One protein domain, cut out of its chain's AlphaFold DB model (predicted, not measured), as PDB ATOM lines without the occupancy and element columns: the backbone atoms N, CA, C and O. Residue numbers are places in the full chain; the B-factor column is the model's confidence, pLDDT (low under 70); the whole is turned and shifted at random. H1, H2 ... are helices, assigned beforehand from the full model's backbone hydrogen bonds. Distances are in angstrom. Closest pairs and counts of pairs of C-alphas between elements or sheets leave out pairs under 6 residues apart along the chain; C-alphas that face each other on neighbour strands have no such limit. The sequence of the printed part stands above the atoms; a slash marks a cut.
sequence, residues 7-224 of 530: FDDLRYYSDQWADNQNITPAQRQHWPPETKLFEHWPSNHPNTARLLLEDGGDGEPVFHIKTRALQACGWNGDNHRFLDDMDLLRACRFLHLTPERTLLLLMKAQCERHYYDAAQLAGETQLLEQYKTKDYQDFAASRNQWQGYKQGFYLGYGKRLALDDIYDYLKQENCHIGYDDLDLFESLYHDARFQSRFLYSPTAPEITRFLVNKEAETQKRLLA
ATOM      1  N   PHE A   7     -13.633 -19.526  49.646       85.62
ATOM      2  CA  PHE A   7     -14.124 -18.572  48.663       85.62
ATOM      3  C   PHE A   7     -13.864 -17.114  49.071       85.62
ATOM      4  O   PHE A   7     -13.455 -16.310  48.233       85.62
ATOM      5  N   ASP A   8     -14.085 -16.767  50.342       84.62
ATOM      6  CA  ASP A   8     -13.857 -15.410  50.848       84.62
ATOM      7  C   ASP A   8     -12.363 -15.070  50.845       84.62
ATOM      8  O   ASP A   8     -11.985 -13.955  50.495       84.62
ATOM      9  N   ASP A   9     -11.507 -16.044  51.156       89.12
ATOM     10  CA  ASP A   9     -10.052 -15.907  51.081       89.12
ATOM     11  C   ASP A   9      -9.572 -15.718  49.643       89.12
ATOM     12  O   ASP A   9      -8.777 -14.823  49.361       89.12
ATOM     13  N   LEU A  10     -10.072 -16.538  48.717       88.94
ATOM     14  CA  LEU A  10      -9.768 -16.413  47.296       88.94
ATOM     15  C   LEU A  10     -10.201 -15.043  46.762       88.94
ATOM     16  O   LEU A  10      -9.466 -14.406  46.001       88.94
ATOM     17  N   ARG A  11     -11.383 -14.570  47.174       86.81
ATOM     18  CA  ARG A  11     -11.868 -13.231  46.846       86.81
ATOM     19  C   ARG A  11     -10.962 -12.159  47.437       86.81
ATOM     20  O   ARG A  11     -10.575 -11.264  46.700       86.81
ATOM     21  N   TYR A  12     -10.573 -12.281  48.703       89.12
ATOM     22  CA  TYR A  12      -9.629 -11.366  49.337       89.12
ATOM     23  C   TYR A  12      -8.325 -11.271  48.537       89.12
ATOM     24  O   TYR A  12      -7.925 -10.176  48.160       89.12
ATOM     25  N   TYR A  13      -7.693 -12.398  48.196       89.44
ATOM     26  CA  TYR A  13      -6.459 -12.385  47.402       89.44
ATOM     27  C   TYR A  13      -6.660 -11.793  46.000       89.44
ATOM     28  O   TYR A  13      -5.771 -11.115  45.492       89.44
ATOM     29  N   SER A  14      -7.833 -12.000  45.397       86.62
ATOM     30  CA  SER A  14      -8.195 -11.383  44.114       86.62
ATOM     31  C   SER A  14      -8.403  -9.868  44.234       86.62
ATOM     32  O   SER A  14      -8.011  -9.124  43.342       86.62
ATOM     33  N   ASP A  15      -9.002  -9.399  45.330       86.00
ATOM     34  CA  ASP A  15      -9.230  -7.975  45.603       86.00
ATOM     35  C   ASP A  15      -7.908  -7.248  45.929       86.00
ATOM     36  O   ASP A  15      -7.794  -6.046  45.710       86.00
ATOM     37  N   GLN A  16      -6.886  -7.978  46.390       85.69
ATOM     38  CA  GLN A  16      -5.518  -7.485  46.607       85.69
ATOM     39  C   GLN A  16      -4.648  -7.488  45.336       85.69
ATOM     40  O   GLN A  16      -3.444  -7.249  45.415       85.69
ATOM     41  N   TRP A  17      -5.227  -7.747  44.156       84.19
ATOM     42  CA  TRP A  17      -4.491  -7.784  42.887       84.19
ATOM     43  C   TRP A  17      -3.663  -6.525  42.642       84.19
ATOM     44  O   TRP A  17      -2.490  -6.615  42.296       84.19
ATOM     45  N   ALA A  18      -4.247  -5.348  42.873       80.38
ATOM     46  CA  ALA A  18      -3.570  -4.080  42.625       80.38
ATOM     47  C   ALA A  18      -2.280  -3.913  43.446       80.38
ATOM     48  O   ALA A  18      -1.301  -3.347  42.958       80.38
ATOM     49  N   ASP A  19      -2.279  -4.447  44.667       80.88
ATOM     50  CA  ASP A  19      -1.206  -4.293  45.649       80.88
ATOM     51  C   ASP A  19      -0.201  -5.458  45.621       80.88
ATOM     52  O   ASP A  19       0.803  -5.452  46.341       80.88
ATOM     53  N   ASN A  20      -0.432  -6.468  44.777       81.44
ATOM     54  CA  ASN A  20       0.421  -7.644  44.698       81.44
ATOM     55  C   ASN A  20       1.716  -7.347  43.917       81.44
ATOM     56  O   ASN A  20       1.756  -7.166  42.693       81.44
ATOM     57  N   GLN A  21       2.821  -7.316  44.662       78.75
ATOM     58  CA  GLN A  21       4.150  -7.017  44.134       78.75
ATOM     59  C   GLN A  21       4.738  -8.155  43.288       78.75
ATOM     60  O   GLN A  21       5.665  -7.902  42.522       78.75
ATOM     61  N   ASN A  22       4.179  -9.366  43.374       79.19
ATOM     62  CA  ASN A  22       4.695 -10.555  42.692       79.19
ATOM     63  C   ASN A  22       4.126 -10.757  41.278       79.19
ATOM     64  O   ASN A  22       4.580 -11.650  40.569       79.19
ATOM     65  N   ILE A  23       3.146  -9.945  40.863       78.69
ATOM     66  CA  ILE A  23       2.532 -10.020  39.528       78.69
ATOM     67  C   ILE A  23       3.566  -9.673  38.458       78.69
ATOM     68  O   ILE A  23       4.225  -8.627  38.529       78.69
ATOM     69  N   THR A  24       3.659 -10.504  37.421       80.75
ATOM     70  CA  THR A  24       4.627 -10.293  36.341       80.75
ATOM     71  C   THR A  24       4.259  -9.089  35.461       80.75
ATOM     72  O   THR A  24       3.087  -8.717  35.336       80.75
ATOM     73  N   PRO A  25       5.238  -8.440  34.797       80.94
ATOM     74  CA  PRO A  25       4.947  -7.351  33.862       80.94
ATOM     75  C   PRO A  25       3.959  -7.750  32.753       80.94
ATOM     76  O   PRO A  25       3.115  -6.942  32.368       80.94
ATOM     77  N   ALA A  26       4.032  -9.002  32.284       78.56
ATOM     78  CA  ALA A  26       3.122  -9.561  31.285       78.56
ATOM     79  C   ALA A  26       1.684  -9.659  31.821       78.56
ATOM     80  O   ALA A  26       0.744  -9.209  31.160       78.56
ATOM     81  N   GLN A  27       1.507 -10.151  33.050       79.19
ATOM     82  CA  GLN A  27       0.204 -10.160  33.709       79.19
ATOM     83  C   GLN A  27      -0.349  -8.745  33.906       79.19
ATOM     84  O   GLN A  27      -1.499  -8.510  33.550       79.19
ATOM     85  N   ARG A  28       0.455  -7.772  34.367       80.12
ATOM     86  CA  ARG A  28       0.005  -6.371  34.535       80.12
ATOM     87  C   ARG A  28      -0.430  -5.716  33.226       80.12
ATOM     88  O   ARG A  28      -1.356  -4.909  33.225       80.12
ATOM     89  N   GLN A  29       0.227  -6.049  32.114       80.25
ATOM     90  CA  GLN A  29      -0.131  -5.529  30.793       80.25
ATOM     91  C   GLN A  29      -1.514  -6.014  30.338       80.25
ATOM     92  O   GLN A  29      -2.249  -5.272  29.685       80.25
ATOM     93  N   HIS A  30      -1.860  -7.261  30.650       75.94
ATOM     94  CA  HIS A  30      -3.117  -7.879  30.231       75.94
ATOM     95  C   HIS A  30      -4.241  -7.756  31.265       75.94
ATOM     96  O   HIS A  30      -5.410  -7.793  30.887       75.94
ATOM     97  N   TRP A  31      -3.882  -7.574  32.535       76.44
ATOM     98  CA  TRP A  31      -4.773  -7.445  33.683       76.44
ATOM     99  C   TRP A  31      -4.336  -6.247  34.535       76.44
ATOM    100  O   TRP A  31      -3.609  -6.414  35.522       76.44
ATOM    101  N   PRO A  32      -4.761  -5.029  34.156       75.06
ATOM    102  CA  PRO A  32      -4.412  -3.815  34.883       75.06
ATOM    103  C   PRO A  32      -4.809  -3.889  36.367       75.06
ATOM    104  O   PRO A  32      -5.818  -4.531  36.679       75.06
ATOM    105  N   PRO A  33      -4.075  -3.224  37.276       73.38
ATOM    106  CA  PRO A  33      -4.377  -3.177  38.711       73.38
ATOM    107  C   PRO A  33      -5.818  -2.769  39.042       73.38
ATOM    108  O   PRO A  33      -6.377  -3.235  40.027       73.38
ATOM    109  N   GLU A  34      -6.451  -1.939  38.207       74.62
ATOM    110  CA  GLU A  34      -7.838  -1.496  38.395       74.62
ATOM    111  C   GLU A  34      -8.872  -2.586  38.064       74.62
ATOM    112  O   GLU A  34     -10.075  -2.404  38.278       74.62
ATOM    113  N   THR A  35      -8.426  -3.721  37.519       72.50
ATOM    114  CA  THR A  35      -9.307  -4.822  37.150       72.50
ATOM    115  C   THR A  35      -9.811  -5.517  38.398       72.50
ATOM    116  O   THR A  35      -9.053  -6.111  39.162       72.50
ATOM    117  N   LYS A  36     -11.131  -5.543  38.551       72.81
ATOM    118  CA  LYS A  36     -11.786  -6.414  39.520       72.81
ATOM    119  C   LYS A  36     -11.707  -7.859  39.038       72.81
ATOM    120  O   LYS A  36     -12.639  -8.357  38.401       72.81
ATOM    121  N   LEU A  37     -10.594  -8.529  39.338       74.50
ATOM    122  CA  LEU A  37     -10.352  -9.920  38.950       74.50
ATOM    123  C   LEU A  37     -11.531 -10.825  39.294       74.50
ATOM    124  O   LEU A  37     -11.906 -11.678  38.494       74.50
ATOM    125  N   PHE A  38     -12.165 -10.595  40.445       69.81
ATOM    126  CA  PHE A  38     -13.269 -11.428  40.892       69.81
ATOM    127  C   PHE A  38     -14.510 -11.366  39.977       69.81
ATOM    128  O   PHE A  38     -15.201 -12.365  39.768       69.81
ATOM    129  N   GLU A  39     -14.784 -10.194  39.400       68.50
ATOM    130  CA  GLU A  39     -15.902  -9.963  38.473       68.50
ATOM    131  C   GLU A  39     -15.573 -10.449  37.049       68.50
ATOM    132  O   GLU A  39     -16.475 -10.792  36.280       68.50
ATOM    133  N   HIS A  40     -14.282 -10.546  36.720       68.69
ATOM    134  CA  HIS A  40     -13.772 -10.851  35.383       68.69
ATOM    135  C   HIS A  40     -12.861 -12.077  35.356       68.69
ATOM    136  O   HIS A  40     -11.917 -12.118  34.569       68.69
ATOM    137  N   TRP A  41     -13.154 -13.064  36.212       68.44
ATOM    138  CA  TRP A  41     -12.236 -14.164  36.477       68.44
ATOM    139  C   TRP A  41     -11.684 -14.781  35.179       68.44
ATOM    140  O   TRP A  41     -12.467 -15.059  34.263       68.44
ATOM    141  N   PRO A  42     -10.362 -15.006  35.094       59.31
ATOM    142  CA  PRO A  42      -9.666 -15.391  33.871       59.31
ATOM    143  C   PRO A  42     -10.138 -16.674  33.144       59.31
ATOM    144  O   PRO A  42      -9.619 -16.970  32.066       59.31
ATOM    145  N   SER A  43     -11.126 -17.416  33.660       63.28
ATOM    146  CA  SER A  43     -11.566 -18.760  33.234       63.28
ATOM    147  C   SER A  43     -11.855 -18.938  31.738       63.28
ATOM    148  O   SER A  43     -11.816 -20.059  31.249       63.28
ATOM    149  N   ASN A  44     -12.175 -17.865  31.003       57.22
ATOM    150  CA  ASN A  44     -12.532 -17.931  29.576       57.22
ATOM    151  C   ASN A  44     -11.745 -16.960  28.680       57.22
ATOM    152  O   ASN A  44     -12.089 -16.812  27.506       57.22
ATOM    153  N   HIS A  45     -10.730 -16.260  29.200       68.00
ATOM    154  CA  HIS A  45      -9.967 -15.315  28.385       68.00
ATOM    155  C   HIS A  45      -8.766 -16.038  27.735       68.00
ATOM    156  O   HIS A  45      -7.957 -16.614  28.458       68.00
ATOM    157  N   PRO A  46      -8.586 -16.009  26.397       66.12
ATOM    158  CA  PRO A  46      -7.487 -16.714  25.718       66.12
ATOM    159  C   PRO A  46      -6.092 -16.335  26.234       66.12
ATOM    160  O   PRO A  46      -5.185 -17.162  26.266       66.12
ATOM    161  N   ASN A  47      -5.929 -15.088  26.689       69.81
ATOM    162  CA  ASN A  47      -4.667 -14.627  27.275       69.81
ATOM    163  C   ASN A  47      -4.379 -15.238  28.650       69.81
ATOM    164  O   ASN A  47      -3.232 -15.224  29.060       69.81
ATOM    165  N   THR A  48      -5.366 -15.775  29.363       72.62
ATOM    166  CA  THR A  48      -5.171 -16.352  30.697       72.62
ATOM    167  C   THR A  48      -4.338 -17.617  30.662       72.62
ATOM    168  O   THR A  48      -3.343 -17.703  31.365       72.62
ATOM    169  N   ALA A  49      -4.759 -18.593  29.856       73.38
ATOM    170  CA  ALA A  49      -4.068 -19.866  29.684       73.38
ATOM    171  C   ALA A  49      -2.631 -19.625  29.205       73.38
ATOM    172  O   ALA A  49      -1.675 -20.191  29.725       73.38
ATOM    173  N   ARG A  50      -2.474 -18.678  28.270       74.56
ATOM    174  CA  ARG A  50      -1.165 -18.243  27.789       74.56
ATOM    175  C   ARG A  50      -0.310 -17.606  28.890       74.56
ATOM    176  O   ARG A  50       0.853 -17.956  28.994       74.56
ATOM    177  N   LEU A  51      -0.866 -16.694  29.691       74.44
ATOM    178  CA  LEU A  51      -0.134 -16.041  30.783       74.44
ATOM    179  C   LEU A  51       0.250 -17.033  31.875       74.44
ATOM    180  O   LEU A  51       1.386 -17.016  32.320       74.44
ATOM    181  N   LEU A  52      -0.655 -17.948  32.231       76.44
ATOM    182  CA  LEU A  52      -0.358 -19.020  33.172       76.44
ATOM    183  C   LEU A  52       0.849 -19.828  32.673       76.44
ATOM    184  O   LEU A  52       1.807 -19.982  33.417       76.44
ATOM    185  N   LEU A  53       0.852 -20.244  31.400       79.69
ATOM    186  CA  LEU A  53       1.986 -20.940  30.778       79.69
ATOM    187  C   LEU A  53       3.280 -20.101  30.782       79.69
ATOM    188  O   LEU A  53       4.344 -20.621  31.106       79.69
ATOM    189  N   GLU A  54       3.205 -18.811  30.434       77.19
ATOM    190  CA  GLU A  54       4.349 -17.880  30.446       77.19
ATOM    191  C   GLU A  54       4.945 -17.708  31.850       77.19
ATOM    192  O   GLU A  54       6.162 -17.585  31.993       77.19
ATOM    193  N   ASP A  55       4.108 -17.774  32.883       71.94
ATOM    194  CA  ASP A  55       4.529 -17.696  34.276       71.94
ATOM    195  C   ASP A  55       5.037 -19.044  34.819       71.94
ATOM    196  O   ASP A  55       5.386 -19.120  35.993       71.94
ATOM    197  N   GLY A  56       5.142 -20.096  33.995       68.50
ATOM    198  CA  GLY A  56       5.602 -21.436  34.394       68.50
ATOM    199  C   GLY A  56       4.485 -22.351  34.897       68.50
ATOM    200  O   GLY A  56       4.734 -23.167  35.781       68.50
ATOM    201  N   GLY A  57       3.282 -22.110  34.379       74.19
ATOM    202  CA  GLY A  57       2.021 -22.825  34.549       74.19
ATOM    203  C   GLY A  57       1.850 -24.069  33.663       74.19
ATOM    204  O   GLY A  57       2.541 -24.207  32.655       74.19
ATOM    205  N   ASP A  58       0.792 -24.851  33.892       79.31
ATOM    206  CA  ASP A  58       0.342 -25.917  32.973       79.31
ATOM    207  C   ASP A  58      -0.325 -25.400  31.677       79.31
ATOM    208  O   ASP A  58      -0.512 -26.150  30.716       79.31
ATOM    209  N   GLY A  59      -0.665 -24.109  31.628       77.81
ATOM    210  CA  GLY A  59      -1.297 -23.460  30.477       77.81
ATOM    211  C   GLY A  59      -2.780 -23.782  30.293       77.81
ATOM    212  O   GLY A  59      -3.355 -23.441  29.260       77.81
ATOM    213  N   GLU A  60      -3.413 -24.411  31.278       83.69
ATOM    214  CA  GLU A  60      -4.844 -24.696  31.271       83.69
ATOM    215  C   GLU A  60      -5.658 -23.511  31.833       83.69
ATOM    216  O   GLU A  60      -5.115 -22.581  32.444       83.69
ATOM    217  N   PRO A  61      -6.989 -23.486  31.642       80.69
ATOM    218  CA  PRO A  61      -7.839 -22.495  32.282       80.69
ATOM    219  C   PRO A  61      -7.703 -22.538  33.808       80.69
ATOM    220  O   PRO A  61      -7.728 -23.604  34.425       80.69
ATOM    221  N   VAL A  62      -7.627 -21.353  34.422       82.50
ATOM    222  CA  VAL A  62      -7.473 -21.227  35.880       82.50
ATOM    223  C   VAL A  62      -8.711 -21.747  36.629       82.50
ATOM    224  O   VAL A  62      -8.580 -22.327  37.695       82.50
ATOM    225  N   PHE A  63      -9.904 -21.599  36.043       83.31
ATOM    226  CA  PHE A  63     -11.099 -22.345  36.446       83.31
ATOM    227  C   PHE A  63     -11.700 -23.044  35.234       83.31
ATOM    228  O   PHE A  63     -11.918 -22.406  34.203       83.31
ATOM    229  N   HIS A  64     -12.085 -24.310  35.379       80.62
ATOM    230  CA  HIS A  64     -12.863 -25.002  34.342       80.62
ATOM    231  C   HIS A  64     -14.344 -24.588  34.338       80.62
ATOM    232  O   HIS A  64     -15.085 -24.855  33.388       80.62
ATOM    233  N   ILE A  65     -14.808 -23.936  35.407       78.56
ATOM    234  CA  ILE A  65     -16.179 -23.443  35.533       78.56
ATOM    235  C   ILE A  65     -16.310 -21.986  35.068       78.56
ATOM    236  O   ILE A  65     -15.436 -21.143  35.263       78.56
ATOM    237  N   LYS A  66     -17.464 -21.657  34.473       77.81
ATOM    238  CA  LYS A  66     -17.793 -20.280  34.066       77.81
ATOM    239  C   LYS A  66     -17.916 -19.361  35.284       77.81
ATOM    240  O   LYS A  66     -18.396 -19.791  36.328       77.81
ATOM    241  N   THR A  67     -17.646 -18.067  35.107       74.44
ATOM    242  CA  THR A  67     -17.685 -17.033  36.162       74.44
ATOM    243  C   THR A  67     -18.967 -17.049  37.002       74.44
ATOM    244  O   THR A  67     -18.899 -16.956  38.218       74.44
ATOM    245  N   ARG A  68     -20.147 -17.257  36.397       73.94
ATOM    246  CA  ARG A  68     -21.417 -17.364  37.144       73.94
ATOM    247  C   ARG A  68     -21.478 -18.594  38.060       73.94
ATOM    248  O   ARG A  68     -22.064 -18.528  39.132       73.94
ATOM    249  N   ALA A  69     -20.903 -19.717  37.633       74.06
ATOM    250  CA  ALA A  69     -20.814 -20.927  38.448       74.06
ATOM    251  C   ALA A  69     -19.730 -20.796  39.528       74.06
ATOM    252  O   ALA A  69     -19.930 -21.302  40.625       74.06
ATOM    253  N   LEU A  70     -18.646 -20.065  39.252       75.06
ATOM    254  CA  LEU A  70     -17.657 -19.687  40.263       75.06
ATOM    255  C   LEU A  70     -18.280 -18.782  41.330       75.06
ATOM    256  O   LEU A  70     -18.144 -19.050  42.511       75.06
ATOM    257  N   GLN A  71     -19.049 -17.765  40.937       72.94
ATOM    258  CA  GLN A  71     -19.811 -16.936  41.878       72.94
ATOM    259  C   GLN A  71     -20.794 -17.768  42.717       72.94
ATOM    260  O   GLN A  71     -21.039 -17.426  43.871       72.94
ATOM    261  N   ALA A  72     -21.312 -18.876  42.173       70.88
ATOM    262  CA  ALA A  72     -22.146 -19.819  42.915       70.88
ATOM    263  C   ALA A  72     -21.374 -20.609  43.992       70.88
ATOM    264  O   ALA A  72     -21.994 -21.076  44.943       70.88
ATOM    265  N   CYS A  73     -20.041 -20.703  43.911       72.19
ATOM    266  CA  CYS A  73     -19.212 -21.237  44.998       72.19
ATOM    267  C   CYS A  73     -19.230 -20.341  46.244       72.19
ATOM    268  O   CYS A  73     -19.079 -20.835  47.354       72.19
ATOM    269  N   GLY A  74     -19.470 -19.038  46.074       63.03
ATOM    270  CA  GLY A  74     -19.698 -18.091  47.170       63.03
ATOM    271  C   GLY A  74     -21.160 -17.727  47.398       63.03
ATOM    272  O   GLY A  74     -21.446 -16.798  48.165       63.03
ATOM    273  N   TRP A  75     -22.068 -18.388  46.673       61.44
ATOM    274  CA  TRP A  75     -23.508 -18.257  46.838       61.44
ATOM    275  C   TRP A  75     -23.988 -19.336  47.795       61.44
ATOM    276  O   TRP A  75     -23.618 -20.507  47.677       61.44
ATOM    277  N   ASN A  76     -24.853 -18.936  48.720       57.84
ATOM    278  CA  ASN A  76     -25.373 -19.824  49.738       57.84
ATOM    279  C   ASN A  76     -26.866 -20.081  49.443       57.84
ATOM    280  O   ASN A  76     -27.633 -19.155  49.165       57.84
ATOM    281  N   GLY A  77     -27.222 -21.361  49.332       58.38
ATOM    282  CA  GLY A  77     -28.507 -21.871  48.844       58.38
ATOM    283  C   GLY A  77     -28.330 -23.249  48.195       58.38
ATOM    284  O   GLY A  77     -27.217 -23.770  48.145       58.38
ATOM    285  N   ASP A  78     -29.394 -23.836  47.645       60.25
ATOM    286  CA  ASP A  78     -29.379 -25.219  47.115       60.25
ATOM    287  C   ASP A  78     -28.440 -25.459  45.915       60.25
ATOM    288  O   ASP A  78     -28.258 -26.592  45.479       60.25
ATOM    289  N   ASN A  79     -27.815 -24.401  45.393       65.44
ATOM    290  CA  ASN A  79     -26.873 -24.444  44.274       65.44
ATOM    291  C   ASN A  79     -25.409 -24.183  44.684       65.44
ATOM    292  O   ASN A  79     -24.593 -23.887  43.805       65.44
ATOM    293  N   HIS A  80     -25.073 -24.256  45.979       72.94
ATOM    294  CA  HIS A  80     -23.690 -24.119  46.445       72.94
ATOM    295  C   HIS A  80     -22.768 -25.150  45.771       72.94
ATOM    296  O   HIS A  80     -23.144 -26.304  45.555       72.94
ATOM    297  N   ARG A  81     -21.543 -24.733  45.435       77.12
ATOM    298  CA  ARG A  81     -20.520 -25.590  44.818       77.12
ATOM    299  C   ARG A  81     -19.182 -25.417  45.520       77.12
ATOM    300  O   ARG A  81     -18.720 -24.297  45.685       77.12
ATOM    301  N   PHE A  82     -18.517 -26.523  45.825       83.62
ATOM    302  CA  PHE A  82     -17.142 -26.488  46.319       83.62
ATOM    303  C   PHE A  82     -16.160 -26.174  45.188       83.62
ATOM    304  O   PHE A  82     -16.358 -26.610  44.050       83.62
ATOM    305  N   LEU A  83     -15.100 -25.430  45.511       85.81
ATOM    306  CA  LEU A  83     -13.986 -25.172  44.598       85.81
ATOM    307  C   LEU A  83     -13.256 -26.487  44.288       85.81
ATOM    308  O   LEU A  83     -13.114 -27.343  45.164       85.81
ATOM    309  N   ASP A  84     -12.810 -26.671  43.046       89.12
ATOM    310  CA  ASP A  84     -11.958 -27.806  42.690       89.12
ATOM    311  C   ASP A  84     -10.502 -27.560  43.121       89.12
ATOM    312  O   ASP A  84     -10.056 -26.415  43.134       89.12
ATOM    313  N   ASP A  85      -9.773 -28.610  43.509       92.12
ATOM    314  CA  ASP A  85      -8.416 -28.439  44.044       92.12
ATOM    315  C   ASP A  85      -7.426 -27.989  42.961       92.12
ATOM    316  O   ASP A  85      -6.575 -27.146  43.236       92.12
ATOM    317  N   MET A  86      -7.545 -28.509  41.731       90.75
ATOM    318  CA  MET A  86      -6.656 -28.124  40.626       90.75
ATOM    319  C   MET A  86      -6.939 -26.699  40.165       90.75
ATOM    320  O   MET A  86      -6.016 -25.918  39.941       90.75
ATOM    321  N   ASP A  87      -8.218 -26.339  40.088       89.25
ATOM    322  CA  ASP A  87      -8.643 -24.964  39.837       89.25
ATOM    323  C   ASP A  87      -8.075 -24.004  40.898       89.25
ATOM    324  O   ASP A  87      -7.568 -22.926  40.588       89.25
ATOM    325  N   LEU A  88      -8.115 -24.410  42.169       90.81
ATOM    326  CA  LEU A  88      -7.587 -23.614  43.270       90.81
ATOM    327  C   LEU A  88      -6.058 -23.495  43.216       90.81
ATOM    328  O   LEU A  88      -5.529 -22.414  43.465       90.81
ATOM    329  N   LEU A  89      -5.344 -24.562  42.851       90.81
ATOM    330  CA  LEU A  89      -3.895 -24.536  42.637       90.81
ATOM    331  C   LEU A  89      -3.499 -23.561  41.526       90.81
ATOM    332  O   LEU A  89      -2.648 -22.694  41.739       90.81
ATOM    333  N   ARG A  90      -4.174 -23.630  40.376       88.56
ATOM    334  CA  ARG A  90      -3.959 -22.687  39.271       88.56
ATOM    335  C   ARG A  90      -4.307 -21.264  39.678       88.56
ATOM    336  O   ARG A  90      -3.597 -20.334  39.308       88.56
ATOM    337  N   ALA A  91      -5.373 -21.079  40.456       88.50
ATOM    338  CA  ALA A  91      -5.754 -19.780  40.997       88.50
ATOM    339  C   ALA A  91      -4.653 -19.190  41.882       88.50
ATOM    340  O   ALA A  91      -4.277 -18.031  41.709       88.50
ATOM    341  N   CYS A  92      -4.097 -19.997  42.787       89.50
ATOM    342  CA  CYS A  92      -2.974 -19.598  43.628       89.50
ATOM    343  C   CYS A  92      -1.745 -19.237  42.790       89.50
ATOM    344  O   CYS A  92      -1.085 -18.239  43.077       89.50
ATOM    345  N   ARG A  93      -1.474 -20.008  41.728       86.62
ATOM    346  CA  ARG A  93      -0.377 -19.750  40.792       86.62
ATOM    347  C   ARG A  93      -0.558 -18.430  40.050       86.62
ATOM    348  O   ARG A  93       0.348 -17.604  40.070       86.62
ATOM    349  N   PHE A  94      -1.733 -18.208  39.467       86.50
ATOM    350  CA  PHE A  94      -2.069 -16.974  38.758       86.50
ATOM    351  C   PHE A  94      -1.977 -15.743  39.676       86.50
ATOM    352  O   PHE A  94      -1.509 -14.686  39.269       86.50
ATOM    353  N   LEU A  95      -2.370 -15.889  40.943       86.56
ATOM    354  CA  LEU A  95      -2.257 -14.844  41.964       86.56
ATOM    355  C   LEU A  95      -0.852 -14.744  42.591       86.56
ATOM    356  O   LEU A  95      -0.653 -13.922  43.484       86.56
ATOM    357  N   HIS A  96       0.119 -15.557  42.164       86.38
ATOM    358  CA  HIS A  96       1.468 -15.628  42.740       86.38
ATOM    359  C   HIS A  96       1.473 -15.757  44.275       86.38
ATOM    360  O   HIS A  96       2.245 -15.094  44.979       86.38
ATOM    361  N   LEU A  97       0.585 -16.599  44.810       88.75
ATOM    362  CA  LEU A  97       0.550 -16.900  46.238       88.75
ATOM    363  C   LEU A  97       1.765 -17.743  46.642       88.75
ATOM    364  O   LEU A  97       2.226 -18.605  45.897       88.75
ATOM    365  N   THR A  98       2.273 -17.506  47.852       88.81
ATOM    366  CA  THR A  98       3.380 -18.290  48.417       88.81
ATOM    367  C   THR A  98       2.929 -19.726  48.731       88.81
ATOM    368  O   THR A  98       1.719 -19.959  48.877       88.81
ATOM    369  N   PRO A  99       3.850 -20.699  48.880       89.75
ATOM    370  CA  PRO A  99       3.506 -22.073  49.258       89.75
ATOM    371  C   PRO A  99       2.627 -22.159  50.510       89.75
ATOM    372  O   PRO A  99       1.675 -22.937  50.553       89.75
ATOM    373  N   GLU A 100       2.887 -21.312  51.506       91.62
ATOM    374  CA  GLU A 100       2.124 -21.248  52.751       91.62
ATOM    375  C   GLU A 100       0.685 -20.802  52.509       91.62
ATOM    376  O   GLU A 100      -0.248 -21.429  53.010       91.62
ATOM    377  N   ARG A 101       0.480 -19.740  51.718       92.38
ATOM    378  CA  ARG A 101      -0.865 -19.241  51.390       92.38
ATOM    379  C   ARG A 101      -1.640 -20.244  50.541       92.38
ATOM    380  O   ARG A 101      -2.815 -20.480  50.819       92.38
ATOM    381  N   THR A 102      -0.975 -20.858  49.566       93.25
ATOM    382  CA  THR A 102      -1.544 -21.905  48.710       93.25
ATOM    383  C   THR A 102      -2.015 -23.094  49.543       93.25
ATOM    384  O   THR A 102      -3.167 -23.517  49.434       93.25
ATOM    385  N   LEU A 103      -1.164 -23.587  50.449       94.25
ATOM    386  CA  LEU A 103      -1.503 -24.706  51.320       94.25
ATOM    387  C   LEU A 103      -2.660 -24.375  52.267       94.25
ATOM    388  O   LEU A 103      -3.581 -25.178  52.404       94.25
ATOM    389  N   LEU A 104      -2.642 -23.200  52.907       93.12
ATOM    390  CA  LEU A 104      -3.721 -22.776  53.802       93.12
ATOM    391  C   LEU A 104      -5.069 -22.720  53.072       93.12
ATOM    392  O   LEU A 104      -6.070 -23.185  53.619       93.12
ATOM    393  N   LEU A 105      -5.089 -22.205  51.840       94.00
ATOM    394  CA  LEU A 105      -6.302 -22.097  51.035       94.00
ATOM    395  C   LEU A 105      -6.844 -23.475  50.615       94.00
ATOM    396  O   LEU A 105      -8.041 -23.728  50.747       94.00
ATOM    397  N   LEU A 106      -5.968 -24.392  50.186       94.31
ATOM    398  CA  LEU A 106      -6.335 -25.777  49.855       94.31
ATOM    399  C   LEU A 106      -6.847 -26.551  51.068       94.31
ATOM    400  O   LEU A 106      -7.889 -27.204  50.997       94.31
ATOM    401  N   MET A 107      -6.150 -26.448  52.202       92.25
ATOM    402  CA  MET A 107      -6.587 -27.065  53.453       92.25
ATOM    403  C   MET A 107      -7.966 -26.557  53.869       92.25
ATOM    404  O   MET A 107      -8.804 -27.352  54.289       92.25
ATOM    405  N   LYS A 108      -8.212 -25.250  53.731       90.19
ATOM    406  CA  LYS A 108      -9.508 -24.638  54.024       90.19
ATOM    407  C   LYS A 108     -10.610 -25.190  53.115       90.19
ATOM    408  O   LYS A 108     -11.611 -25.690  53.622       90.19
ATOM    409  N   ALA A 109     -10.383 -25.203  51.800       90.44
ATOM    410  CA  ALA A 109     -11.353 -25.695  50.822       90.44
ATOM    411  C   ALA A 109     -11.703 -27.181  51.019       90.44
ATOM    412  O   ALA A 109     -12.878 -27.556  51.001       90.44
ATOM    413  N   GLN A 110     -10.703 -28.039  51.249       90.94
ATOM    414  CA  GLN A 110     -10.958 -29.457  51.517       90.94
ATOM    415  C   GLN A 110     -11.623 -29.674  52.887       90.94
ATOM    416  O   GLN A 110     -12.471 -30.559  53.014       90.94
ATOM    417  N   CYS A 111     -11.290 -28.870  53.904       86.69
ATOM    418  CA  CYS A 111     -11.913 -28.964  55.227       86.69
ATOM    419  C   CYS A 111     -13.392 -28.555  55.204       86.69
ATOM    420  O   CYS A 111     -14.209 -29.222  55.833       86.69
ATOM    421  N   GLU A 112     -13.749 -27.494  54.475       82.88
ATOM    422  CA  GLU A 112     -15.145 -27.082  54.265       82.88
ATOM    423  C   GLU A 112     -15.992 -28.209  53.692       82.88
ATOM    424  O   GLU A 112     -17.088 -28.494  54.174       82.88
ATOM    425  N   ARG A 113     -15.450 -28.891  52.684       84.38
ATOM    426  CA  ARG A 113     -16.130 -30.012  52.052       84.38
ATOM    427  C   ARG A 113     -16.234 -31.221  52.973       84.38
ATOM    428  O   ARG A 113     -17.305 -31.805  53.074       84.38
ATOM    429  N   HIS A 114     -15.153 -31.562  53.676       84.94
ATOM    430  CA  HIS A 114     -15.165 -32.622  54.685       84.94
ATOM    431  C   HIS A 114     -16.251 -32.379  55.740       84.94
ATOM    432  O   HIS A 114     -17.001 -33.290  56.079       84.94
ATOM    433  N   TYR A 115     -16.359 -31.138  56.218       79.44
ATOM    434  CA  TYR A 115     -17.382 -30.729  57.169       79.44
ATOM    435  C   TYR A 115     -18.796 -30.881  56.597       79.44
ATOM    436  O   TYR A 115     -19.659 -31.467  57.247       79.44
ATOM    437  N   TYR A 116     -19.026 -30.411  55.369       79.38
ATOM    438  CA  TYR A 116     -20.317 -30.552  54.699       79.38
ATOM    439  C   TYR A 116     -20.728 -32.021  54.529       79.38
ATOM    440  O   TYR A 116     -21.852 -32.390  54.866       79.38
ATOM    441  N   ASP A 117     -19.810 -32.869  54.057       80.12
ATOM    442  CA  ASP A 117     -20.054 -34.299  53.863       80.12
ATOM    443  C   ASP A 117     -20.349 -34.996  55.207       80.12
ATOM    444  O   ASP A 117     -21.270 -35.811  55.298       80.12
ATOM    445  N   ALA A 118     -19.621 -34.641  56.273       74.62
ATOM    446  CA  ALA A 118     -19.847 -35.169  57.618       74.62
ATOM    447  C   ALA A 118     -21.215 -34.757  58.189       74.62
ATOM    448  O   ALA A 118     -21.954 -35.614  58.677       74.62
ATOM    449  N   ALA A 119     -21.588 -33.480  58.069       73.00
ATOM    450  CA  ALA A 119     -22.888 -32.971  58.507       73.00
ATOM    451  C   ALA A 119     -24.047 -33.616  57.724       73.00
ATOM    452  O   ALA A 119     -25.089 -33.955  58.292       73.00
ATOM    453  N   GLN A 120     -23.856 -33.853  56.420       75.88
ATOM    454  CA  GLN A 120     -24.830 -34.554  55.585       75.88
ATOM    455  C   GLN A 120     -25.018 -36.012  56.018       75.88
ATOM    456  O   GLN A 120     -26.155 -36.477  56.108       75.88
ATOM    457  N   LEU A 121     -23.928 -36.725  56.316       76.25
ATOM    458  CA  LEU A 121     -23.978 -38.100  56.820       76.25
ATOM    459  C   LEU A 121     -24.638 -38.193  58.202       76.25
ATOM    460  O   LEU A 121     -25.369 -39.147  58.462       76.25
ATOM    461  N   ALA A 122     -24.410 -37.203  59.065       70.31
ATOM    462  CA  ALA A 122     -25.004 -37.121  60.397       70.31
ATOM    463  C   ALA A 122     -26.479 -36.665  60.391       70.31
ATOM    464  O   ALA A 122     -27.143 -36.713  61.425       70.31
ATOM    465  N   GLY A 123     -27.021 -36.241  59.242       73.25
ATOM    466  CA  GLY A 123     -28.398 -35.744  59.137       73.25
ATOM    467  C   GLY A 123     -28.607 -34.367  59.784       73.25
ATOM    468  O   GLY A 123     -29.734 -34.005  60.128       73.25
ATOM    469  N   GLU A 124     -27.540 -33.583  59.938       70.62
ATOM    470  CA  GLU A 124     -27.521 -32.299  60.646       70.62
ATOM    471  C   GLU A 124     -28.073 -31.156  59.780       70.62
ATOM    472  O   GLU A 124     -27.382 -30.216  59.385       70.62
ATOM    473  N   THR A 125     -29.367 -31.229  59.477       68.38
ATOM    474  CA  THR A 125     -30.073 -30.281  58.596       68.38
ATOM    475  C   THR A 125     -29.925 -28.816  59.015       68.38
ATOM    476  O   THR A 125     -29.766 -27.957  58.153       68.38
ATOM    477  N   GLN A 126     -29.896 -28.518  60.317       65.81
ATOM    478  CA  GLN A 126     -29.704 -27.154  60.821       65.81
ATOM    479  C   GLN A 126     -28.294 -26.608  60.536       65.81
ATOM    480  O   GLN A 126     -28.159 -25.435  60.203       65.81
ATOM    481  N   LEU A 127     -27.255 -27.447  60.613       64.62
ATOM    482  CA  LEU A 127     -25.871 -27.053  60.315       64.62
ATOM    483  C   LEU A 127     -25.657 -26.846  58.814       64.62
ATOM    484  O   LEU A 127     -25.001 -25.890  58.396       64.62
ATOM    485  N   LEU A 128     -26.287 -27.689  57.994       68.81
ATOM    486  CA  LEU A 128     -26.313 -27.512  56.544       68.81
ATOM    487  C   LEU A 128     -27.024 -26.208  56.150       68.81
ATOM    488  O   LEU A 128     -26.539 -25.487  55.280       68.81
ATOM    489  N   GLU A 129     -28.133 -25.861  56.809       67.38
ATOM    490  CA  GLU A 129     -28.831 -24.586  56.585       67.38
ATOM    491  C   GLU A 129     -28.035 -23.373  57.098       67.38
ATOM    492  O   GLU A 129     -28.000 -22.338  56.432       67.38
ATOM    493  N   GLN A 130     -27.306 -23.490  58.214       66.00
ATOM    494  CA  GLN A 130     -26.381 -22.445  58.683       66.00
ATOM    495  C   GLN A 130     -25.262 -22.176  57.668       66.00
ATOM    496  O   GLN A 130     -24.983 -21.025  57.331       66.00
ATOM    497  N   TYR A 131     -24.669 -23.232  57.103       65.12
ATOM    498  CA  TYR A 131     -23.686 -23.099  56.027       65.12
ATOM    499  C   TYR A 131     -24.297 -22.413  54.781       65.12
ATOM    500  O   TYR A 131     -23.666 -21.568  54.139       65.12
ATOM    501  N   LYS A 132     -25.575 -22.689  54.476       63.91
ATOM    502  CA  LYS A 132     -26.325 -22.126  53.338       63.91
ATOM    503  C   LYS A 132     -26.904 -20.711  53.521       63.91
ATOM    504  O   LYS A 132     -27.384 -20.163  52.530       63.91
ATOM    505  N   THR A 133     -26.882 -20.080  54.695       58.34
ATOM    506  CA  THR A 133     -27.654 -18.829  54.918       58.34
ATOM    507  C   THR A 133     -26.828 -17.556  55.120       58.34
ATOM    508  O   THR A 133     -27.407 -16.476  55.189       58.34
ATOM    509  N   LYS A 134     -25.487 -17.622  55.130       54.22
ATOM    510  CA  LYS A 134     -24.600 -16.460  55.390       54.22
ATOM    511  C   LYS A 134     -24.875 -15.739  56.721       54.22
ATOM    512  O   LYS A 134     -24.441 -14.598  56.877       54.22
ATOM    513  N   ASP A 135     -25.531 -16.369  57.699       52.00
ATOM    514  CA  ASP A 135     -25.665 -15.769  59.033       52.00
ATOM    515  C   ASP A 135     -24.357 -15.963  59.827       52.00
ATOM    516  O   ASP A 135     -24.213 -16.782  60.733       52.00
ATOM    517  N   TYR A 136     -23.314 -15.262  59.369       51.50
ATOM    518  CA  TYR A 136     -21.920 -15.453  59.776       51.50
ATOM    519  C   TYR A 136     -21.622 -15.005  61.211       51.50
ATOM    520  O   TYR A 136     -20.552 -15.326  61.733       51.50
ATOM    521  N   GLN A 137     -22.540 -14.283  61.864       43.16
ATOM    522  CA  GLN A 137     -22.393 -13.937  63.280       43.16
ATOM    523  C   GLN A 137     -22.546 -15.175  64.180       43.16
ATOM    524  O   GLN A 137     -21.833 -15.275  65.179       43.16
ATOM    525  N   ASP A 138     -23.331 -16.173  63.758       46.66
ATOM    526  CA  ASP A 138     -23.461 -17.463  64.450       46.66
ATOM    527  C   ASP A 138     -22.406 -18.495  64.021       46.66
ATOM    528  O   ASP A 138     -22.096 -19.414  64.773       46.66
ATOM    529  N   PHE A 139     -21.745 -18.319  62.872       48.25
ATOM    530  CA  PHE A 139     -20.666 -19.215  62.424       48.25
ATOM    531  C   PHE A 139     -19.452 -19.205  63.377       48.25
ATOM    532  O   PHE A 139     -18.758 -20.210  63.549       48.25
ATOM    533  N   ALA A 140     -19.219 -18.079  64.062       42.19
ATOM    534  CA  ALA A 140     -18.238 -17.977  65.140       42.19
ATOM    535  C   ALA A 140     -18.696 -18.690  66.433       42.19
ATOM    536  O   ALA A 140     -17.848 -19.146  67.202       42.19
ATOM    537  N   ALA A 141     -20.010 -18.825  66.661       42.72
ATOM    538  CA  ALA A 141     -20.583 -19.640  67.736       42.72
ATOM    539  C   ALA A 141     -20.501 -21.147  67.407       42.72
ATOM    540  O   ALA A 141     -20.221 -21.957  68.292       42.72
ATOM    541  N   SER A 142     -20.570 -21.516  66.123       51.97
ATOM    542  CA  SER A 142     -20.295 -22.867  65.599       51.97
ATOM    543  C   SER A 142     -18.804 -23.252  65.614       51.97
ATOM    544  O   SER A 142     -18.440 -24.353  65.194       51.97
ATOM    545  N   ARG A 143     -17.912 -22.396  66.141       53.34
ATOM    546  CA  ARG A 143     -16.466 -22.663  66.299       53.34
ATOM    547  C   ARG A 143     -16.196 -23.995  66.987       53.34
ATOM    548  O   ARG A 143     -15.322 -24.741  66.556       53.34
ATOM    549  N   ASN A 144     -16.951 -24.298  68.039       50.66
ATOM    550  CA  ASN A 144     -16.791 -25.546  68.777       50.66
ATOM    551  C   ASN A 144     -17.209 -26.772  67.946       50.66
ATOM    552  O   ASN A 144     -16.631 -27.841  68.110       50.66
ATOM    553  N   GLN A 145     -18.174 -26.618  67.033       54.34
ATOM    554  CA  GLN A 145     -18.595 -27.683  66.120       54.34
ATOM    555  C   GLN A 145     -17.533 -27.908  65.038       54.34
ATOM    556  O   GLN A 145     -17.069 -29.029  64.875       54.34
ATOM    557  N   TRP A 146     -17.026 -26.848  64.396       55.72
ATOM    558  CA  TRP A 146     -15.916 -26.934  63.429       55.72
ATOM    559  C   TRP A 146     -14.653 -27.574  64.009       55.72
ATOM    560  O   TRP A 146     -13.964 -28.349  63.344       55.72
ATOM    561  N   GLN A 147     -14.345 -27.274  65.269       54.06
ATOM    562  CA  GLN A 147     -13.216 -27.890  65.957       54.06
ATOM    563  C   GLN A 147     -13.434 -29.386  66.249       54.06
ATOM    564  O   GLN A 147     -12.453 -30.134  66.252       54.06
ATOM    565  N   GLY A 148     -14.685 -29.829  66.416       56.19
ATOM    566  CA  GLY A 148     -15.063 -31.242  66.486       56.19
ATOM    567  C   GLY A 148     -14.770 -31.981  65.178       56.19
ATOM    568  O   GLY A 148     -14.017 -32.950  65.186       56.19
ATOM    569  N   TYR A 149     -15.241 -31.468  64.037       55.25
ATOM    570  CA  TYR A 149     -15.032 -32.109  62.722       55.25
ATOM    571  C   TYR A 149     -13.628 -31.913  62.134       55.25
ATOM    572  O   TYR A 149     -13.248 -32.593  61.184       55.25
ATOM    573  N   LYS A 150     -12.789 -31.049  62.723       63.12
ATOM    574  CA  LYS A 150     -11.339 -31.073  62.458       63.12
ATOM    575  C   LYS A 150     -10.746 -32.454  62.788       63.12
ATOM    576  O   LYS A 150      -9.732 -32.847  62.203       63.12
ATOM    577  N   GLN A 151     -11.335 -33.181  63.743       58.69
ATOM    578  CA  GLN A 151     -10.923 -34.541  64.074       58.69
ATOM    579  C   GLN A 151     -11.312 -35.483  62.929       58.69
ATOM    580  O   GLN A 151     -12.474 -35.814  62.749       58.69
ATOM    581  N   GLY A 152     -10.319 -35.901  62.146       64.81
ATOM    582  CA  GLY A 152     -10.510 -36.815  61.015       64.81
ATOM    583  C   GLY A 152     -10.304 -36.177  59.643       64.81
ATOM    584  O   GLY A 152     -10.032 -36.907  58.695       64.81
ATOM    585  N   PHE A 153     -10.311 -34.845  59.529       80.56
ATOM    586  CA  PHE A 153      -9.892 -34.171  58.295       80.56
ATOM    587  C   PHE A 153      -8.433 -34.512  57.974       80.56
ATOM    588  O   PHE A 153      -7.610 -34.540  58.880       80.56
ATOM    589  N   TYR A 154      -8.067 -34.728  56.714       83.81
ATOM    590  CA  TYR A 154      -6.690 -34.740  56.207       83.81
ATOM    591  C   TYR A 154      -6.700 -34.384  54.720       83.81
ATOM    592  O   TYR A 154      -7.709 -34.601  54.049       83.81
ATOM    593  N   LEU A 155      -5.600 -33.813  54.216       88.44
ATOM    594  CA  LEU A 155      -5.487 -33.539  52.782       88.44
ATOM    595  C   LEU A 155      -5.595 -34.840  51.986       88.44
ATOM    596  O   LEU A 155      -4.972 -35.837  52.343       88.44
ATOM    597  N   GLY A 156      -6.400 -34.826  50.930       85.75
ATOM    598  CA  GLY A 156      -6.723 -36.008  50.130       85.75
ATOM    599  C   GLY A 156      -7.998 -36.739  50.562       85.75
ATOM    600  O   GLY A 156      -8.392 -37.730  49.939       85.75
ATOM    601  N   TYR A 157      -8.691 -36.259  51.604       82.38
ATOM    602  CA  TYR A 157      -9.992 -36.799  52.006       82.38
ATOM    603  C   TYR A 157     -10.982 -36.802  50.830       82.38
ATOM    604  O   TYR A 157     -11.098 -35.821  50.108       82.38
ATOM    605  N   GLY A 158     -11.725 -37.897  50.636       78.44
ATOM    606  CA  GLY A 158     -12.774 -37.955  49.609       78.44
ATOM    607  C   GLY A 158     -12.263 -37.967  48.160       78.44
ATOM    608  O   GLY A 158     -12.953 -37.459  47.279       78.44
ATOM    609  N   LYS A 159     -11.080 -38.555  47.901       82.88
ATOM    610  CA  LYS A 159     -10.402 -38.574  46.580       82.88
ATOM    611  C   LYS A 159     -10.019 -37.177  46.071       82.88
ATOM    612  O   LYS A 159     -10.030 -36.922  44.869       82.88
ATOM    613  N   ARG A 160      -9.745 -36.269  47.000       89.12
ATOM    614  CA  ARG A 160      -9.195 -34.937  46.727       89.12
ATOM    615  C   ARG A 160      -7.678 -35.024  46.563       89.12
ATOM    616  O   ARG A 160      -7.115 -36.096  46.779       89.12
ATOM    617  N   LEU A 161      -7.033 -33.927  46.169       91.69
ATOM    618  CA  LEU A 161      -5.575 -33.919  46.022       91.69
ATOM    619  C   LEU A 161      -4.911 -34.197  47.369       91.69
ATOM    620  O   LEU A 161      -5.215 -33.523  48.363       91.69
ATOM    621  N   ALA A 162      -4.031 -35.196  47.394       92.75
ATOM    622  CA  ALA A 162      -3.211 -35.483  48.557       92.75
ATOM    623  C   ALA A 162      -2.088 -34.446  48.680       92.75
ATOM    624  O   ALA A 162      -1.813 -33.671  47.764       92.75
ATOM    625  N   LEU A 163      -1.434 -34.424  49.842       91.94
ATOM    626  CA  LEU A 163      -0.313 -33.519  50.092       91.94
ATOM    627  C   LEU A 163       0.817 -33.717  49.067       91.94
ATOM    628  O   LEU A 163       1.378 -32.740  48.580       91.94
ATOM    629  N   ASP A 164       1.101 -34.972  48.737       92.12
ATOM    630  CA  ASP A 164       2.140 -35.410  47.811       92.12
ATOM    631  C   ASP A 164       1.860 -34.863  46.400       92.12
ATOM    632  O   ASP A 164       2.739 -34.267  45.784       92.12
ATOM    633  N   ASP A 165       0.604 -34.950  45.942       92.75
ATOM    634  CA  ASP A 165       0.170 -34.425  44.640       92.75
ATOM    635  C   ASP A 165       0.263 -32.891  44.585       92.75
ATOM    636  O   ASP A 165       0.669 -32.310  43.577       92.75
ATOM    637  N   ILE A 166      -0.104 -32.218  45.684       92.56
ATOM    638  CA  ILE A 166       0.015 -30.758  45.817       92.56
ATOM    639  C   ILE A 166       1.489 -30.351  45.732       92.56
ATOM    640  O   ILE A 166       1.828 -29.392  45.036       92.56
ATOM    641  N   TYR A 167       2.364 -31.072  46.432       92.19
ATOM    642  CA  TYR A 167       3.798 -30.825  46.403       92.19
ATOM    643  C   TYR A 167       4.384 -31.051  45.008       92.19
ATOM    644  O   TYR A 167       5.101 -30.189  44.504       92.19
ATOM    645  N   ASP A 168       4.042 -32.166  44.362       90.25
ATOM    646  CA  ASP A 168       4.509 -32.487  43.016       90.25
ATOM    647  C   ASP A 168       4.081 -31.423  42.001       90.25
ATOM    648  O   ASP A 168       4.896 -31.021  41.167       90.25
ATOM    649  N   TYR A 169       2.858 -30.896  42.116       89.50
ATOM    650  CA  TYR A 169       2.412 -29.754  41.317       89.50
ATOM    651  C   TYR A 169       3.282 -28.516  41.579       89.50
ATOM    652  O   TYR A 169       3.891 -27.977  40.660       89.50
ATOM    653  N   LEU A 170       3.439 -28.087  42.836       88.06
ATOM    654  CA  LEU A 170       4.278 -26.924  43.166       88.06
ATOM    655  C   LEU A 170       5.739 -27.103  42.722       88.06
ATOM    656  O   LEU A 170       6.418 -26.124  42.388       88.06
ATOM    657  N   LYS A 171       6.230 -28.343  42.703       87.44
ATOM    658  CA  LYS A 171       7.567 -28.686  42.231       87.44
ATOM    659  C   LYS A 171       7.699 -28.547  40.719       87.44
ATOM    660  O   LYS A 171       8.626 -27.877  40.269       87.44
ATOM    661  N   GLN A 172       6.782 -29.143  39.957       85.00
ATOM    662  CA  GLN A 172       6.750 -29.062  38.490       85.00
ATOM    663  C   GLN A 172       6.678 -27.609  38.007       85.00
ATOM    664  O   GLN A 172       7.392 -27.220  37.086       85.00
ATOM    665  N   GLU A 173       5.910 -26.789  38.719       79.50
ATOM    666  CA  GLU A 173       5.637 -25.394  38.375       79.50
ATOM    667  C   GLU A 173       6.687 -24.413  38.944       79.50
ATOM    668  O   GLU A 173       6.499 -23.194  38.894       79.50
ATOM    669  N   ASN A 174       7.783 -24.923  39.529       75.75
ATOM    670  CA  ASN A 174       8.857 -24.154  40.180       75.75
ATOM    671  C   ASN A 174       8.370 -23.151  41.250       75.75
ATOM    672  O   ASN A 174       8.959 -22.090  41.450       75.75
ATOM    673  N   CYS A 175       7.299 -23.497  41.964       73.19
ATOM    674  CA  CYS A 175       6.664 -22.674  42.999       73.19
ATOM    675  C   CYS A 175       7.010 -23.091  44.431       73.19
ATOM    676  O   CYS A 175       6.459 -22.539  45.371       73.19
ATOM    677  N   HIS A 176       7.905 -24.056  44.616       75.31
ATOM    678  CA  HIS A 176       8.235 -24.680  45.899       75.31
ATOM    679  C   HIS A 176       9.345 -23.947  46.680       75.31
ATOM    680  O   HIS A 176      10.061 -24.567  47.461       75.31
ATOM    681  N   ILE A 177       9.529 -22.635  46.474       74.56
ATOM    682  CA  ILE A 177      10.637 -21.872  47.082       74.56
ATOM    683  C   ILE A 177      10.633 -22.051  48.608       74.56
ATOM    684  O   ILE A 177       9.647 -21.738  49.272       74.56
ATOM    685  N   GLY A 178      11.750 -22.540  49.158       72.56
ATOM    686  CA  GLY A 178      11.902 -22.821  50.591       72.56
ATOM    687  C   GLY A 178      11.504 -24.236  51.027       72.56
ATOM    688  O   GLY A 178      11.692 -24.583  52.196       72.56
ATOM    689  N   TYR A 179      11.001 -25.048  50.095       82.19
ATOM    690  CA  TYR A 179      10.500 -26.406  50.289       82.19
ATOM    691  C   TYR A 179      11.066 -27.330  49.199       82.19
ATOM    692  O   TYR A 179      10.344 -27.794  48.325       82.19
ATOM    693  N   ASP A 180      12.379 -27.570  49.237       79.56
ATOM    694  CA  ASP A 180      13.098 -28.340  48.203       79.56
ATOM    695  C   ASP A 180      12.822 -29.860  48.259       79.56
ATOM    696  O   ASP A 180      13.130 -30.603  47.320       79.56
ATOM    697  N   ASP A 181      12.233 -30.329  49.361       83.62
ATOM    698  CA  ASP A 181      11.816 -31.710  49.575       83.62
ATOM    699  C   ASP A 181      10.402 -31.799  50.183       83.62
ATOM    700  O   ASP A 181       9.863 -30.837  50.746       83.62
ATOM    701  N   LEU A 182       9.797 -32.985  50.040       84.75
ATOM    702  CA  LEU A 182       8.440 -33.260  50.513       84.75
ATOM    703  C   LEU A 182       8.343 -33.181  52.041       84.75
ATOM    704  O   LEU A 182       7.334 -32.699  52.547       84.75
ATOM    705  N   ASP A 183       9.377 -33.585  52.779       80.00
ATOM    706  CA  ASP A 183       9.359 -33.609  54.247       80.00
ATOM    707  C   ASP A 183       9.264 -32.187  54.828       80.00
ATOM    708  O   ASP A 183       8.567 -31.932  55.818       80.00
ATOM    709  N   LEU A 184       9.937 -31.219  54.199       80.00
ATOM    710  CA  LEU A 184       9.841 -29.806  54.552       80.00
ATOM    711  C   LEU A 184       8.436 -29.262  54.296       80.00
ATOM    712  O   LEU A 184       7.898 -28.530  55.137       80.00
ATOM    713  N   PHE A 185       7.838 -29.621  53.161       87.44
ATOM    714  CA  PHE A 185       6.472 -29.227  52.831       87.44
ATOM    715  C   PHE A 185       5.451 -29.894  53.768       87.44
ATOM    716  O   PHE A 185       4.518 -29.247  54.252       87.44
ATOM    717  N   GLU A 186       5.684 -31.152  54.142       86.88
ATOM    718  CA  GLU A 186       4.903 -31.872  55.144       86.88
ATOM    719  C   GLU A 186       4.955 -31.160  56.493       86.88
ATOM    720  O   GLU A 186       3.935 -30.998  57.167       86.88
ATOM    721  N   SER A 187       6.120 -30.643  56.881       80.69
ATOM    722  CA  SER A 187       6.233 -29.874  58.112       80.69
ATOM    723  C   SER A 187       5.397 -28.591  58.096       80.69
ATOM    724  O   SER A 187       4.802 -28.249  59.120       80.69
ATOM    725  N   LEU A 188       5.317 -27.892  56.961       87.44
ATOM    726  CA  LEU A 188       4.433 -26.735  56.810       87.44
ATOM    727  C   LEU A 188       2.960 -27.142  56.985       87.44
ATOM    728  O   LEU A 188       2.224 -26.476  57.720       87.44
ATOM    729  N   TYR A 189       2.548 -28.254  56.370       89.06
ATOM    730  CA  TYR A 189       1.204 -28.814  56.532       89.06
ATOM    731  C   TYR A 189       0.883 -29.139  57.989       89.06
ATOM    732  O   TYR A 189      -0.180 -28.757  58.488       89.06
ATOM    733  N   HIS A 190       1.799 -29.790  58.703       80.19
ATOM    734  CA  HIS A 190       1.578 -30.143  60.105       80.19
ATOM    735  C   HIS A 190       1.503 -28.928  61.014       80.19
ATOM    736  O   HIS A 190       0.622 -28.890  61.871       80.19
ATOM    737  N   ASP A 191       2.333 -27.909  60.799       79.62
ATOM    738  CA  ASP A 191       2.253 -26.664  61.566       79.62
ATOM    739  C   ASP A 191       0.911 -25.955  61.345       79.62
ATOM    740  O   ASP A 191       0.228 -25.576  62.305       79.62
ATOM    741  N   ALA A 192       0.502 -25.817  60.078       84.69
ATOM    742  CA  ALA A 192      -0.769 -25.209  59.703       84.69
ATOM    743  C   ALA A 192      -1.955 -25.990  60.292       84.69
ATOM    744  O   ALA A 192      -2.897 -25.400  60.834       84.69
ATOM    745  N   ARG A 193      -1.893 -27.325  60.243       79.81
ATOM    746  CA  ARG A 193      -2.919 -28.229  60.765       79.81
ATOM    747  C   ARG A 193      -2.986 -28.196  62.284       79.81
ATOM    748  O   ARG A 193      -4.075 -28.042  62.838       79.81
ATOM    749  N   PHE A 194      -1.861 -28.347  62.977       70.56
ATOM    750  CA  PHE A 194      -1.811 -28.410  64.438       70.56
ATOM    751  C   PHE A 194      -2.356 -27.124  65.055       70.56
ATOM    752  O   PHE A 194      -3.210 -27.172  65.943       70.56
ATOM    753  N   GLN A 195      -1.959 -25.979  64.502       71.62
ATOM    754  CA  GLN A 195      -2.373 -24.660  64.973       71.62
ATOM    755  C   GLN A 195      -3.712 -24.183  64.374       71.62
ATOM    756  O   GLN A 195      -4.146 -23.067  64.660       71.62
ATOM    757  N   SER A 196      -4.379 -25.013  63.559       76.31
ATOM    758  CA  SER A 196      -5.632 -24.684  62.858       76.31
ATOM    759  C   SER A 196      -5.557 -23.389  62.040       76.31
ATOM    760  O   SER A 196      -6.545 -22.663  61.946       76.31
ATOM    761  N   ARG A 197      -4.388 -23.054  61.480       82.44
ATOM    762  CA  ARG A 197      -4.183 -21.771  60.789       82.44
ATOM    763  C   ARG A 197      -5.115 -21.628  59.600       82.44
ATOM    764  O   ARG A 197      -5.724 -20.582  59.445       82.44
ATOM    765  N   PHE A 198      -5.329 -22.711  58.864       84.19
ATOM    766  CA  PHE A 198      -6.204 -22.753  57.696       84.19
ATOM    767  C   PHE A 198      -7.680 -22.412  57.978       84.19
ATOM    768  O   PHE A 198      -8.442 -22.344  57.033       84.19
ATOM    769  N   LEU A 199      -8.121 -22.214  59.227       80.44
ATOM    770  CA  LEU A 199      -9.491 -21.763  59.527       80.44
ATOM    771  C   LEU A 199      -9.624 -20.233  59.576       80.44
ATOM    772  O   LEU A 199     -10.722 -19.697  59.457       80.44
ATOM    773  N   TYR A 200      -8.527 -19.513  59.788       82.19
ATOM    774  CA  TYR A 200      -8.564 -18.069  60.006       82.19
ATOM    775  C   TYR A 200      -8.598 -17.295  58.691       82.19
ATOM    776  O   TYR A 200      -8.144 -17.784  57.657       82.19
ATOM    777  N   SER A 201      -9.129 -16.076  58.743       83.69
ATOM    778  CA  SER A 201      -9.098 -15.150  57.612       83.69
ATOM    779  C   SER A 201      -7.672 -14.710  57.255       83.69
ATOM    780  O   SER A 201      -6.846 -14.582  58.160       83.69
ATOM    781  N   PRO A 202      -7.364 -14.420  55.975       86.38
ATOM    782  CA  PRO A 202      -6.054 -13.934  55.546       86.38
ATOM    783  C   PRO A 202      -5.598 -12.662  56.267       86.38
ATOM    784  O   PRO A 202      -4.400 -12.431  56.403       86.38
ATOM    785  N   THR A 203      -6.543 -11.850  56.751       83.94
ATOM    786  CA  THR A 203      -6.276 -10.624  57.519       83.94
ATOM    787  C   THR A 203      -6.174 -10.863  59.025       83.94
ATOM    788  O   THR A 203      -6.001  -9.916  59.790       83.94
ATOM    789  N   ALA A 204      -6.355 -12.101  59.489       79.44
ATOM    790  CA  ALA A 204      -6.293 -12.422  60.904       79.44
ATOM    791  C   ALA A 204      -4.837 -12.338  61.408       79.44
ATOM    792  O   ALA A 204      -3.939 -12.864  60.739       79.44
ATOM    793  N   PRO A 205      -4.587 -11.759  62.602       76.81
ATOM    794  CA  PRO A 205      -3.242 -11.677  63.182       76.81
ATOM    795  C   PRO A 205      -2.528 -13.032  63.256       76.81
ATOM    796  O   PRO A 205      -1.313 -13.115  63.081       76.81
ATOM    797  N   GLU A 206      -3.285 -14.110  63.471       78.50
ATOM    798  CA  GLU A 206      -2.805 -15.487  63.489       78.50
ATOM    799  C   GLU A 206      -2.175 -15.923  62.162       78.50
ATOM    800  O   GLU A 206      -1.159 -16.620  62.177       78.50
ATOM    801  N   ILE A 207      -2.774 -15.533  61.031       84.69
ATOM    802  CA  ILE A 207      -2.244 -15.822  59.696       84.69
ATOM    803  C   ILE A 207      -1.045 -14.932  59.416       84.69
ATOM    804  O   ILE A 207      -0.009 -15.438  58.995       84.69
ATOM    805  N   THR A 208      -1.144 -13.632  59.701       83.31
ATOM    806  CA  THR A 208      -0.042 -12.692  59.469       83.31
ATOM    807  C   THR A 208       1.233 -13.135  60.187       83.31
ATOM    808  O   THR A 208       2.273 -13.259  59.547       83.31
ATOM    809  N   ARG A 209       1.156 -13.470  61.483       80.88
ATOM    810  CA  ARG A 209       2.316 -13.965  62.248       80.88
ATOM    811  C   ARG A 209       2.843 -15.291  61.734       80.88
ATOM    812  O   ARG A 209       4.049 -15.495  61.688       80.88
ATOM    813  N   PHE A 210       1.944 -16.203  61.369       84.75
ATOM    814  CA  PHE A 210       2.340 -17.492  60.820       84.75
ATOM    815  C   PHE A 210       3.147 -17.318  59.529       84.75
ATOM    816  O   PHE A 210       4.224 -17.896  59.416       84.75
ATOM    817  N   LEU A 211       2.664 -16.487  58.601       87.94
ATOM    818  CA  LEU A 211       3.333 -16.225  57.327       87.94
ATOM    819  C   LEU A 211       4.684 -15.527  57.522       87.94
ATOM    820  O   LEU A 211       5.676 -16.008  56.988       87.94
ATOM    821  N   VAL A 212       4.745 -14.468  58.341       84.25
ATOM    822  CA  VAL A 212       6.003 -13.755  58.647       84.25
ATOM    823  C   VAL A 212       7.044 -14.707  59.236       84.25
ATOM    824  O   VAL A 212       8.206 -14.695  58.835       84.25
ATOM    825  N   ASN A 213       6.630 -15.591  60.143       80.62
ATOM    826  CA  ASN A 213       7.557 -16.525  60.771       80.62
ATOM    827  C   ASN A 213       8.009 -17.633  59.827       80.62
ATOM    828  O   ASN A 213       9.166 -18.042  59.900       80.62
ATOM    829  N   LYS A 214       7.135 -18.107  58.930       85.06
ATOM    830  CA  LYS A 214       7.527 -19.076  57.901       85.06
ATOM    831  C   LYS A 214       8.493 -18.472  56.903       85.06
ATOM    832  O   LYS A 214       9.506 -19.095  56.609       85.06
ATOM    833  N   GLU A 215       8.253 -17.238  56.488       82.81
ATOM    834  CA  GLU A 215       9.166 -16.503  55.625       82.81
ATOM    835  C   GLU A 215      10.533 -16.308  56.300       82.81
ATOM    836  O   GLU A 215      11.558 -16.669  55.722       82.81
ATOM    837  N   ALA A 216      10.568 -15.849  57.555       80.56
ATOM    838  CA  ALA A 216      11.812 -15.701  58.312       80.56
ATOM    839  C   ALA A 216      12.557 -17.037  58.494       80.56
ATOM    840  O   ALA A 216      13.779 -17.095  58.355       80.56
ATOM    841  N   GLU A 217      11.839 -18.124  58.781       78.75
ATOM    842  CA  GLU A 217      12.405 -19.471  58.900       78.75
ATOM    843  C   GLU A 217      12.980 -19.962  57.563       78.75
ATOM    844  O   GLU A 217      14.080 -20.515  57.524       78.75
ATOM    845  N   THR A 218      12.266 -19.734  56.461       80.00
ATOM    846  CA  THR A 218      12.712 -20.060  55.104       80.00
ATOM    847  C   THR A 218      13.974 -19.285  54.741       80.00
ATOM    848  O   THR A 218      14.951 -19.898  54.318       80.00
ATOM    849  N   GLN A 219      14.018 -17.977  55.000       80.00
ATOM    850  CA  GLN A 219      15.214 -17.162  54.760       80.00
ATOM    851  C   GLN A 219      16.415 -17.649  55.581       80.00
ATOM    852  O   GLN A 219      17.504 -17.834  55.038       80.00
ATOM    853  N   LYS A 220      16.224 -17.940  56.875       78.44
ATOM    854  CA  LYS A 220      17.290 -18.485  57.733       78.44
ATOM    855  C   LYS A 220      17.800 -19.839  57.222       78.44
ATOM    856  O   LYS A 220      19.002 -20.081  57.247       78.44
ATOM    857  N   ARG A 221      16.910 -20.699  56.719       77.50
ATOM    858  CA  ARG A 221      17.251 -22.019  56.164       77.50
ATOM    859  C   ARG A 221      18.016 -21.932  54.845       77.50
ATOM    860  O   ARG A 221      18.936 -22.716  54.647       77.50
ATOM    861  N   LEU A 222      17.654 -20.995  53.967       78.50
ATOM    862  CA  LEU A 222      18.354 -20.762  52.696       78.50
ATOM    863  C   LEU A 222      19.810 -20.314  52.908       78.50
ATOM    864  O   LEU A 222      20.659 -20.564  52.059       78.50
ATOM    865  N   LEU A 223      20.100 -19.678  54.047       80.06
ATOM    866  CA  LEU A 223      21.438 -19.219  54.428       80.06
ATOM    867  C   LEU A 223      22.241 -20.252  55.246       80.06
ATOM    868  O   LEU A 223      23.426 -20.032  55.495       80.06
ATOM    869  N   ALA A 224      21.617 -21.351  55.679       80.31
ATOM    870  CA  ALA A 224      22.224 -22.360  56.546       80.31
ATOM    871  C   ALA A 224      22.972 -23.450  55.760       80.31
ATOM    872  O   ALA A 224      22.625 -23.772  54.622       80.31
TER     873      ALA A 224
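Overview. This is residues 7 to 224 of the 530 residues of an uncharacterized protein of Achromatium sp. WMS1 (UniProt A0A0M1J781). One long helix, H6, runs through the body; the shorter helices H1 and H5 pack beside its first half, and H11 and H12 cross its first residues on the other side. At its far end H7 folds back on it and H9 crosses it, while the small hairpin of H2 and H3 lies beyond H5 and H10 packs on H11. The printed part has 218 residues with twelve named helices, H1 to H12 in order along the chain, and no named strand: all helix. It is compact, with a radius of gyration of the C-alphas of 17.5 A and spans of 49 by 43 by 31 A.

Along the chain. H1 covers residues 7 to 15, beginning at C-alpha 7 at (-14.124, -18.572, 48.663). H2 covers residues 25 to 30, H3 residues 46 to 54, H4 residues 67 to 73 and H5 residues 85 to 94. H6, residues 99 to 122, is 34.1 A long and begins at C-alpha 99 at (3.506, -22.073, 49.258). H7 covers residues 125 to 133, H8 residues 136 to 139, H9 residues 143 to 149 and H10 residues 163 to 172. H11, residues 182 to 194, is 18.0 A long. H12, residues 205 to 222, is 25.7 A long and ends at C-alpha 222 at (18.354, -20.762, 52.696).

Arrangement. H6 is the hub, touching six helices. H1 only just touches it, with 3 pairs of C-alphas within 8 A, the closest Asp 9 and Leu 105 at 7.2 A. H5 and H6 form a helical hairpin at a shallow tilt of 26 degrees, opposite ways; their closest C-alphas, Cys 92 and Thr 102, are 5.8 A apart. H6 and H7 form another, at a steep tilt of 42 degrees, with C-alphas 119 and 128 closest at 6.7 A. H9, about perpendicular at 80 degrees, only just touches H6, with 3 pairs within 8 A, the closest C-alphas 115 and 149 at 6.2 A. H11 and H12 also only just touch H6, each with 3 pairs within 8 A; the closest C-alphas are 104 and 192 at 7.0 A, and 100 and 211 at 6.9 A. H10 touches H11, with C-alphas 167 and 182 closest at 6.7 A. H3 only just touches H2 and H5, with 3 pairs within 8 A each; the closest C-alphas are 27 and 51 at 6.6 A, and 52 and 94 at 6.2 A. H4 is close to H1 but not clearly touching, with C-alphas 7 and 73 at 6.8 A, and H8 likewise to H7, with C-alphas 130 and 139 at 7.6 A. Every O i to N i+4 pair is within hydrogen-bond range in the helices other than H3, with 4 of 5, and H8, too short for such a pair.

Size, cuts and confidence. The two C-alphas farthest apart, Thr 125 and Ala 224, are 52.9 A apart. The printed part has no cut. The links H2 to H3, H3 to H4, H4 to H5 and H9 to H10 are long. The mean pLDDT of the printed part is 77.6; residues 38 to 47, 56, 74 to 79 and 125 to 152 are under 70.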